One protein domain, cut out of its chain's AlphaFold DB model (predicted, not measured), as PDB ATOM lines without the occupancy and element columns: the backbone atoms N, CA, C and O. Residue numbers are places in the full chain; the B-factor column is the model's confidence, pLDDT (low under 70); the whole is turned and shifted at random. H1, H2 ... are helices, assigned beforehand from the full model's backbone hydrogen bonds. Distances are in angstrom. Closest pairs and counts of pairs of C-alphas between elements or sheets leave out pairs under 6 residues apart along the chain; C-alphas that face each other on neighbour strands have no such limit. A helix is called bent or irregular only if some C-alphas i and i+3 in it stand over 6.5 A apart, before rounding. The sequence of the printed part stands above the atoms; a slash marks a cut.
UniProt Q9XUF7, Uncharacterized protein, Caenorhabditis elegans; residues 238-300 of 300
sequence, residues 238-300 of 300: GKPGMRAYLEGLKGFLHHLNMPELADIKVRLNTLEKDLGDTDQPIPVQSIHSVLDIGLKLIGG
ATOM      1  N   GLY A 238     -20.512  38.231  14.571       57.63
ATOM      2  CA  GLY A 238     -20.484  37.110  15.510       57.63
ATOM      3  C   GLY A 238     -21.807  36.990  16.265       57.63
ATOM      4  O   GLY A 238     -22.516  37.978  16.438       57.63
ATOM      5  N   LYS A 239     -22.152  35.774  16.713       61.71
ATOM      6  CA  LYS A 239     -23.328  35.539  17.567       61.71
ATOM      7  C   LYS A 239     -23.272  36.517  18.752       61.71
ATOM      8  O   LYS A 239     -22.247  36.511  19.430       61.71
ATOM      9  N   PRO A 240     -24.307  37.342  18.993       65.44
ATOM     10  CA  PRO A 240     -24.273  38.342  20.051       65.44
ATOM     11  C   PRO A 240     -24.135  37.629  21.395       65.44
ATOM     12  O   PRO A 240     -25.051  36.949  21.864       65.44
ATOM     13  N   GLY A 241     -22.941  37.726  21.966       78.15
ATOM     14  CA  GLY A 241     -22.656  37.261  23.308       78.15
ATOM     15  C   GLY A 241     -23.341  38.137  24.351       78.15
ATOM     16  O   GLY A 241     -23.890  39.206  24.052       78.15
ATOM     17  N   MET A 242     -23.309  37.688  25.601       79.12
ATOM     18  CA  MET A 242     -23.875  38.442  26.719       79.12
ATOM     19  C   MET A 242     -23.219  39.815  26.878       79.12
ATOM     20  O   MET A 242     -23.896  40.780  27.239       79.12
ATOM     21  N   ARG A 243     -21.936  39.937  26.520       79.84
ATOM     22  CA  ARG A 243     -21.220  41.217  26.567       79.84
ATOM     23  C   ARG A 243     -21.801  42.238  25.586       79.84
ATOM     24  O   ARG A 243     -22.110  43.353  25.991       79.84
ATOM     25  N   ALA A 244     -22.058  41.827  24.343       79.20
ATOM     26  CA  ALA A 244     -22.655  42.689  23.320       79.20
ATOM     27  C   ALA A 244     -24.071  43.153  23.705       79.20
ATOM     28  O   ALA A 244     -24.457  44.291  23.442       79.20
ATOM     29  N   TYR A 245     -24.845  42.292  24.374       80.75
ATOM     30  CA  TYR A 245     -26.164  42.662  24.890       80.75
ATOM     31  C   TYR A 245     -26.082  43.679  26.037       80.75
ATOM     32  O   TYR A 245     -26.820  44.665  26.032       80.75
ATOM     33  N   LEU A 246     -25.174  43.475  27.000       83.22
ATOM     34  CA  LEU A 246     -24.947  44.433  28.087       83.22
ATOM     35  C   LEU A 246     -24.448  45.780  27.556       83.22
ATOM     36  O   LEU A 246     -24.895  46.822  28.031       83.22
ATOM     37  N   GLU A 247     -23.576  45.774  26.551       84.33
ATOM     38  CA  GLU A 247     -23.100  46.986  25.885       84.33
ATOM     39  C   GLU A 247     -24.237  47.712  25.152       84.33
ATOM     40  O   GLU A 247     -24.399  48.921  25.317       84.33
ATOM     41  N   GLY A 248     -25.107  46.976  24.451       84.39
ATOM     42  CA  GLY A 248     -26.322  47.529  23.847       84.39
ATOM     43  C   GLY A 248     -27.271  48.150  24.880       84.39
ATOM     44  O   GLY A 248     -27.777  49.253  24.669       84.39
ATOM     45  N   LEU A 249     -27.462  47.497  26.033       83.46
ATOM     46  CA  LEU A 249     -28.240  48.048  27.149       83.46
ATOM     47  C   LEU A 249     -27.597  49.307  27.738       83.46
ATOM     48  O   LEU A 249     -28.300  50.272  28.034       83.46
ATOM     49  N   LYS A 250     -26.268  49.337  27.884       84.91
ATOM     50  CA  LYS A 250     -25.550  50.539  28.331       84.91
ATOM     51  C   LYS A 250     -25.691  51.680  27.333       84.91
ATOM     52  O   LYS A 250     -25.954  52.802  27.759       84.91
ATOM     53  N   GLY A 251     -25.571  51.401  26.035       83.87
ATOM     54  CA  GLY A 251     -25.802  52.375  24.970       83.87
ATOM     55  C   GLY A 251     -27.221  52.941  25.019       83.87
ATOM     56  O   GLY A 251     -27.404  54.156  24.977       83.87
ATOM     57  N   PHE A 252     -28.216  52.075  25.221       81.32
ATOM     58  CA  PHE A 252     -29.611  52.480  25.391       81.32
ATOM     59  C   PHE A 252     -29.819  53.368  26.631       81.32
ATOM     60  O   PHE A 252     -30.402  54.446  26.531       81.32
ATOM     61  N   LEU A 253     -29.280  52.979  27.792       83.83
ATOM     62  CA  LEU A 253     -29.368  53.778  29.024       83.83
ATOM     63  C   LEU A 253     -28.586  55.092  28.953       83.83
ATOM     64  O   LEU A 253     -28.974  56.080  29.579       83.83
ATOM     65  N   HIS A 254     -27.464  55.114  28.233       81.76
ATOM     66  CA  HIS A 254     -26.727  56.342  27.961       81.76
ATOM     67  C   HIS A 254     -27.571  57.289  27.107       81.76
ATOM     68  O   HIS A 254     -27.632  58.478  27.404       81.76
ATOM     69  N   HIS A 255     -28.262  56.761  26.092       78.15
ATOM     70  CA  HIS A 255     -29.128  57.552  25.217       78.15
ATOM     71  C   HIS A 255     -30.345  58.129  25.944       78.15
ATOM     72  O   HIS A 255     -30.718  59.266  25.680       78.15
ATOM     73  N   LEU A 256     -30.932  57.389  26.893       82.57
ATOM     74  CA  LEU A 256     -32.028  57.912  27.718       82.57
ATOM     75  C   LEU A 256     -31.585  59.066  28.632       82.57
ATOM     76  O   LEU A 256     -32.397  59.930  28.934       82.57
ATOM     77  N   ASN A 257     -30.320  59.085  29.065       81.04
ATOM     78  CA  ASN A 257     -29.728  60.125  29.918       81.04
ATOM     79  C   ASN A 257     -30.570  60.515  31.157       81.04
ATOM     80  O   ASN A 257     -30.580  61.667  31.583       81.04
ATOM     81  N   MET A 258     -31.265  59.540  31.743       83.75
ATOM     82  CA  MET A 258     -32.099  59.728  32.932       83.75
ATOM     83  C   MET A 258     -31.278  59.451  34.207       83.75
ATOM     84  O   MET A 258     -30.690  58.363  34.308       83.75
ATOM     85  N   PRO A 259     -31.207  60.381  35.179       82.42
ATOM     86  CA  PRO A 259     -30.492  60.167  36.441       82.42
ATOM     87  C   PRO A 259     -31.107  59.046  37.294       82.42
ATOM     88  O   PRO A 259     -30.383  58.358  38.013       82.42
ATOM     89  N   GLU A 260     -32.408  58.789  37.158       84.95
ATOM     90  CA  GLU A 260     -33.139  57.733  37.869       84.95
ATOM     91  C   GLU A 260     -32.665  56.325  37.489       84.95
ATOM     92  O   GLU A 260     -32.924  55.378  38.221       84.95
ATOM     93  N   LEU A 261     -31.953  56.180  36.363       84.99
ATOM     94  CA  LEU A 261     -31.411  54.903  35.883       84.99
ATOM     95  C   LEU A 261     -29.940  54.690  36.292       84.99
ATOM     96  O   LEU A 261     -29.269  53.787  35.776       84.99
ATOM     97  N   ALA A 262     -29.393  55.539  37.172       85.70
ATOM     98  CA  ALA A 262     -28.006  55.441  37.628       85.70
ATOM     99  C   ALA A 262     -27.722  54.117  38.360       85.70
ATOM    100  O   ALA A 262     -26.663  53.517  38.165       85.70
ATOM    101  N   ASP A 263     -28.680  53.623  39.142       86.13
ATOM    102  CA  ASP A 263     -28.597  52.337  39.837       86.13
ATOM    103  C   ASP A 263     -28.490  51.160  38.847       86.13
ATOM    104  O   ASP A 263     -27.664  50.259  39.022       86.13
ATOM    105  N   ILE A 264     -29.251  51.200  37.750       84.81
ATOM    106  CA  ILE A 264     -29.223  50.192  36.689       84.81
ATOM    107  C   ILE A 264     -27.872  50.223  35.970       84.81
ATOM    108  O   ILE A 264     -27.304  49.161  35.709       84.81
ATOM    109  N   LYS A 265     -27.305  51.411  35.705       85.75
ATOM    110  CA  LYS A 265     -25.949  51.528  35.133       85.75
ATOM    111  C   LYS A 265     -24.904  50.844  36.021       85.75
ATOM    112  O   LYS A 265     -24.077  50.092  35.508       85.75
ATOM    113  N   VAL A 266     -24.967  51.045  37.341       88.93
ATOM    114  CA  VAL A 266     -24.070  50.366  38.295       88.93
ATOM    115  C   VAL A 266     -24.270  48.852  38.240       88.93
ATOM    116  O   VAL A 266     -23.294  48.116  38.114       88.93
ATOM    117  N   ARG A 267     -25.521  48.374  38.248       86.23
ATOM    118  CA  ARG A 267     -25.833  46.936  38.166       86.23
ATOM    119  C   ARG A 267     -25.327  46.292  36.875       86.23
ATOM    120  O   ARG A 267     -24.807  45.180  36.930       86.23
ATOM    121  N   LEU A 268     -25.431  46.976  35.735       87.59
ATOM    122  CA  LEU A 268     -24.882  46.490  34.463       87.59
ATOM    123  C   LEU A 268     -23.352  46.421  34.479       87.59
ATOM    124  O   LEU A 268     -22.790  45.471  33.942       87.59
ATOM    125  N   ASN A 269     -22.675  47.390  35.101       87.66
ATOM    126  CA  ASN A 269     -21.218  47.351  35.263       87.66
ATOM    127  C   ASN A 269     -20.776  46.180  36.154       87.66
ATOM    128  O   ASN A 269     -19.794  45.513  35.838       87.66
ATOM    129  N   THR A 270     -21.508  45.907  37.238       88.59
ATOM    130  CA  THR A 270     -21.250  44.741  38.096       88.59
ATOM    131  C   THR A 270     -21.439  43.439  37.320       88.59
ATOM    132  O   THR A 270     -20.539  42.607  37.316       88.59
ATOM    133  N   LEU A 271     -22.546  43.304  36.580       83.27
ATOM    134  CA  LEU A 271     -22.807  42.128  35.741       83.27
ATOM    135  C   LEU A 271     -21.714  41.903  34.693       83.27
ATOM    136  O   LEU A 271     -21.266  40.778  34.508       83.27
ATOM    137  N   GLU A 272     -21.258  42.959  34.019       84.23
ATOM    138  CA  GLU A 272     -20.176  42.843  33.038       84.23
ATOM    139  C   GLU A 272     -18.860  42.381  33.676       84.23
ATOM    140  O   GLU A 272     -18.136  41.579  33.086       84.23
ATOM    141  N   LYS A 273     -18.554  42.863  34.886       86.24
ATOM    142  CA  LYS A 273     -17.367  42.444  35.636       86.24
ATOM    143  C   LYS A 273     -17.458  40.977  36.065       86.24
ATOM    144  O   LYS A 273     -16.462  40.261  35.969       86.24
ATOM    145  N   ASP A 274     -18.638  40.537  36.495       84.77
ATOM    146  CA  ASP A 274     -18.886  39.167  36.958       84.77
ATOM    147  C   ASP A 274     -18.844  38.138  35.817       84.77
ATOM    148  O   ASP A 274     -18.533  36.970  36.049       84.77
ATOM    149  N   LEU A 275     -19.108  38.561  34.575       81.00
ATOM    150  CA  LEU A 275     -19.056  37.688  33.398       81.00
ATOM    151  C   LEU A 275     -17.642  37.209  33.021       81.00
ATOM    152  O   LEU A 275     -17.510  36.221  32.294       81.00
ATOM    153  N   GLY A 276     -16.592  37.887  33.497       78.63
ATOM    154  CA  GLY A 276     -15.203  37.551  33.176       78.63
ATOM    155  C   GLY A 276     -14.921  37.534  31.664       78.63
ATOM    156  O   GLY A 276     -15.399  38.393  30.921       78.63
ATOM    157  N   ASP A 277     -14.137  36.551  31.208       77.11
ATOM    158  CA  ASP A 277     -13.809  36.339  29.784       77.11
ATOM    159  C   ASP A 277     -14.706  35.295  29.098       77.11
ATOM    160  O   ASP A 277     -14.522  34.971  27.922       77.11
ATOM    161  N   THR A 278     -15.693  34.749  29.811       74.01
ATOM    162  CA  THR A 278     -16.607  33.747  29.256       74.01
ATOM    163  C   THR A 278     -17.782  34.422  28.560       74.01
ATOM    164  O   THR A 278     -18.830  34.644  29.162       74.01
ATOM    165  N   ASP A 279     -17.626  34.733  27.274       73.80
ATOM    166  CA  ASP A 279     -18.720  35.262  26.453       73.80
ATOM    167  C   ASP A 279     -19.621  34.119  25.961       73.80
ATOM    168  O   ASP A 279     -19.502  33.614  24.841       73.80
ATOM    169  N   GLN A 280     -20.492  33.631  26.848       76.78
ATOM    170  CA  GLN A 280     -21.490  32.644  26.454       76.78
ATOM    171  C   GLN A 280     -22.588  33.306  25.605       76.78
ATOM    172  O   GLN A 280     -23.055  34.402  25.934       76.78
ATOM    173  N   PRO A 281     -23.035  32.652  24.517       76.11
ATOM    174  CA  PRO A 281     -24.126  33.163  23.699       76.11
ATOM    175  C   PRO A 281     -25.423  33.179  24.511       76.11
ATOM    176  O   PRO A 281     -25.784  32.177  25.130       76.11
ATOM    177  N   ILE A 282     -26.153  34.295  24.474       73.11
ATOM    178  CA  ILE A 282     -27.455  34.379  25.139       73.11
ATOM    179  C   ILE A 282     -28.484  33.598  24.311       73.11
ATOM    180  O   ILE A 282     -28.661  33.884  23.121       73.11
ATOM    181  N   PRO A 283     -29.223  32.648  24.908       75.91
ATOM    182  CA  PRO A 283     -30.372  32.050  24.250       75.91
ATOM    183  C   PRO A 283     -31.418  33.128  23.946       75.91
ATOM    184  O   PRO A 283     -31.874  33.837  24.841       75.91
ATOM    185  N   VAL A 284     -31.855  33.222  22.688       74.84
ATOM    186  CA  VAL A 284     -32.862  34.201  22.225       74.84
ATOM    187  C   VAL A 284     -34.123  34.193  23.108       74.84
ATOM    188  O   VAL A 284     -34.698  35.239  23.397       74.84
ATOM    189  N   GLN A 285     -34.503  33.020  23.622       74.48
ATOM    190  CA  GLN A 285     -35.625  32.831  24.548       74.48
ATOM    191  C   GLN A 285     -35.480  33.639  25.849       74.48
ATOM    192  O   GLN A 285     -36.467  34.178  26.342       74.48
ATOM    193  N   SER A 286     -34.265  33.772  26.392       74.35
ATOM    194  CA  SER A 286     -34.009  34.565  27.599       74.35
ATOM    195  C   SER A 286     -34.217  36.058  27.347       74.35
ATOM    196  O   SER A 286     -34.798  36.737  28.190       74.35
ATOM    197  N   ILE A 287     -33.811  36.556  26.173       72.91
ATOM    198  CA  ILE A 287     -34.023  37.958  25.778       72.91
ATOM    199  C   ILE A 287     -35.522  38.243  25.657       72.91
ATOM    200  O   ILE A 287     -36.004  39.225  26.218       72.91
ATOM    201  N   HIS A 288     -36.274  37.357  24.991       74.41
ATOM    202  CA  HIS A 288     -37.727  37.496  24.880       74.41
ATOM    203  C   HIS A 288     -38.408  37.525  26.245       74.41
ATOM    204  O   HIS A 288     -39.207  38.422  26.479       74.41
ATOM    205  N   SER A 289     -38.058  36.617  27.160       71.87
ATOM    206  CA  SER A 289     -38.639  36.597  28.510       71.87
ATOM    207  C   SER A 289     -38.390  37.898  29.275       71.87
ATOM    208  O   SER A 289     -39.296  38.403  29.934       71.87
ATOM    209  N   VAL A 290     -37.184  38.468  29.178       72.82
ATOM    210  CA  VAL A 290     -36.858  39.743  29.837       72.82
ATOM    211  C   VAL A 290     -37.640  40.903  29.219       72.82
ATOM    212  O   VAL A 290     -38.185  41.723  29.959       72.82
ATOM    213  N   LEU A 291     -37.744  40.959  27.887       74.51
ATOM    214  CA  LEU A 291     -38.528  41.986  27.195       74.51
ATOM    215  C   LEU A 291     -40.022  41.883  27.518       74.51
ATOM    216  O   LEU A 291     -40.649  42.904  27.780       74.51
ATOM    217  N   ASP A 292     -40.578  40.672  27.570       74.00
ATOM    218  CA  ASP A 292     -41.982  40.438  27.926       74.00
ATOM    219  C   ASP A 292     -42.285  40.891  29.360       74.00
ATOM    220  O   ASP A 292     -43.313  41.516  29.616       74.00
ATOM    221  N   ILE A 293     -41.377  40.609  30.303       70.84
ATOM    222  CA  ILE A 293     -41.488  41.087  31.687       70.84
ATOM    223  C   ILE A 293     -41.409  42.618  31.725       70.84
ATOM    224  O   ILE A 293     -42.231  43.252  32.384       70.84
ATOM    225  N   GLY A 294     -40.463  43.217  30.995       64.40
ATOM    226  CA  GLY A 294     -40.312  44.670  30.912       64.40
ATOM    227  C   GLY A 294     -41.552  45.361  30.339       64.40
ATOM    228  O   GLY A 294     -42.049  46.317  30.925       64.40
ATOM    229  N   LEU A 295     -42.104  44.839  29.240       69.65
ATOM    230  CA  LEU A 295     -43.326  45.365  28.625       69.65
ATOM    231  C   LEU A 295     -44.537  45.239  29.555       69.65
ATOM    232  O   LEU A 295     -45.322  46.178  29.647       69.65
ATOM    233  N   LYS A 296     -44.666  44.123  30.287       67.79
ATOM    234  CA  LYS A 296     -45.732  43.943  31.287       67.79
ATOM    235  C   LYS A 296     -45.617  44.906  32.466       67.79
ATOM    236  O   LYS A 296     -46.642  45.286  33.011       67.79
ATOM    237  N   LEU A 297     -44.403  45.291  32.859       56.76
ATOM    238  CA  LEU A 297     -44.188  46.257  33.942       56.76
ATOM    239  C   LEU A 297     -44.485  47.701  33.522       56.76
ATOM    240  O   LEU A 297     -44.877  48.498  34.365       56.76
ATOM    241  N   ILE A 298     -44.276  48.044  32.248       59.31
ATOM    242  CA  ILE A 298     -44.500  49.407  31.738       59.31
ATOM    243  C   ILE A 298     -45.956  49.607  31.285       59.31
ATOM    244  O   ILE A 298     -46.490  50.704  31.419       59.31
ATOM    245  N   GLY A 299     -46.581  48.572  30.714       55.23
ATOM    246  CA  GLY A 299     -47.920  48.648  30.116       55.23
ATOM    247  C   GLY A 299     -49.059  48.017  30.925       55.23
ATOM    248  O   GLY A 299     -50.178  47.983  30.413       55.23
ATOM    249  N   GLY A 300     -48.787  47.475  32.116       39.40
ATOM    250  CA  GLY A 300     -49.796  46.918  33.031       39.40
ATOM    251  C   GLY A 300     -50.240  47.927  34.076       39.40
ATOM    252  O   GLY A 300     -51.459  47.973  34.345       39.40
TER     253      GLY A 300
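Overview. This is residues 238 to 300 of the 300 residues of an uncharacterized protein of Caenorhabditis elegans (UniProt Q9XUF7). What shape? Helices H1 and H2 form a side-by-side hairpin; H3 stands off from both, residues 288 to 300 sticking out. What parts? 63 residues are printed, with three named helices, H1, H2, H3 in order: all helix. It is only just compact, close to loose, with radius of gyration of the C-alphas 12.7 A, spanning 33 by 25 by 18 A.

Arrangement. What touches? H2, residues 259 to 274, touches H1, residues 242 to 256, in a hairpin: opposite ways, a shallow tilt of 15 degrees, closest C-alphas Leu 246 and Leu 268, 6.7 A. What is apart? H3, residues 284 to 299, is apart from both. Every O i to N i+4 pair is within hydrogen-bond range in H1 and H3, 10 of 12 in H2.

Along the chain. Where is H2? It runs 24.0 A from C-alpha 259, (-30.492, 60.167, 36.441), and is irregular: C-alphas 260 and 263 are 7.3 A apart. And H3? It ends at C-alpha 299, (-47.920, 48.648, 30.116).

Size, cuts and confidence. Any cut? The printed part has no cut. Low confidence? Residues 238 to 240 and 294 to 300 have pLDDT under 70.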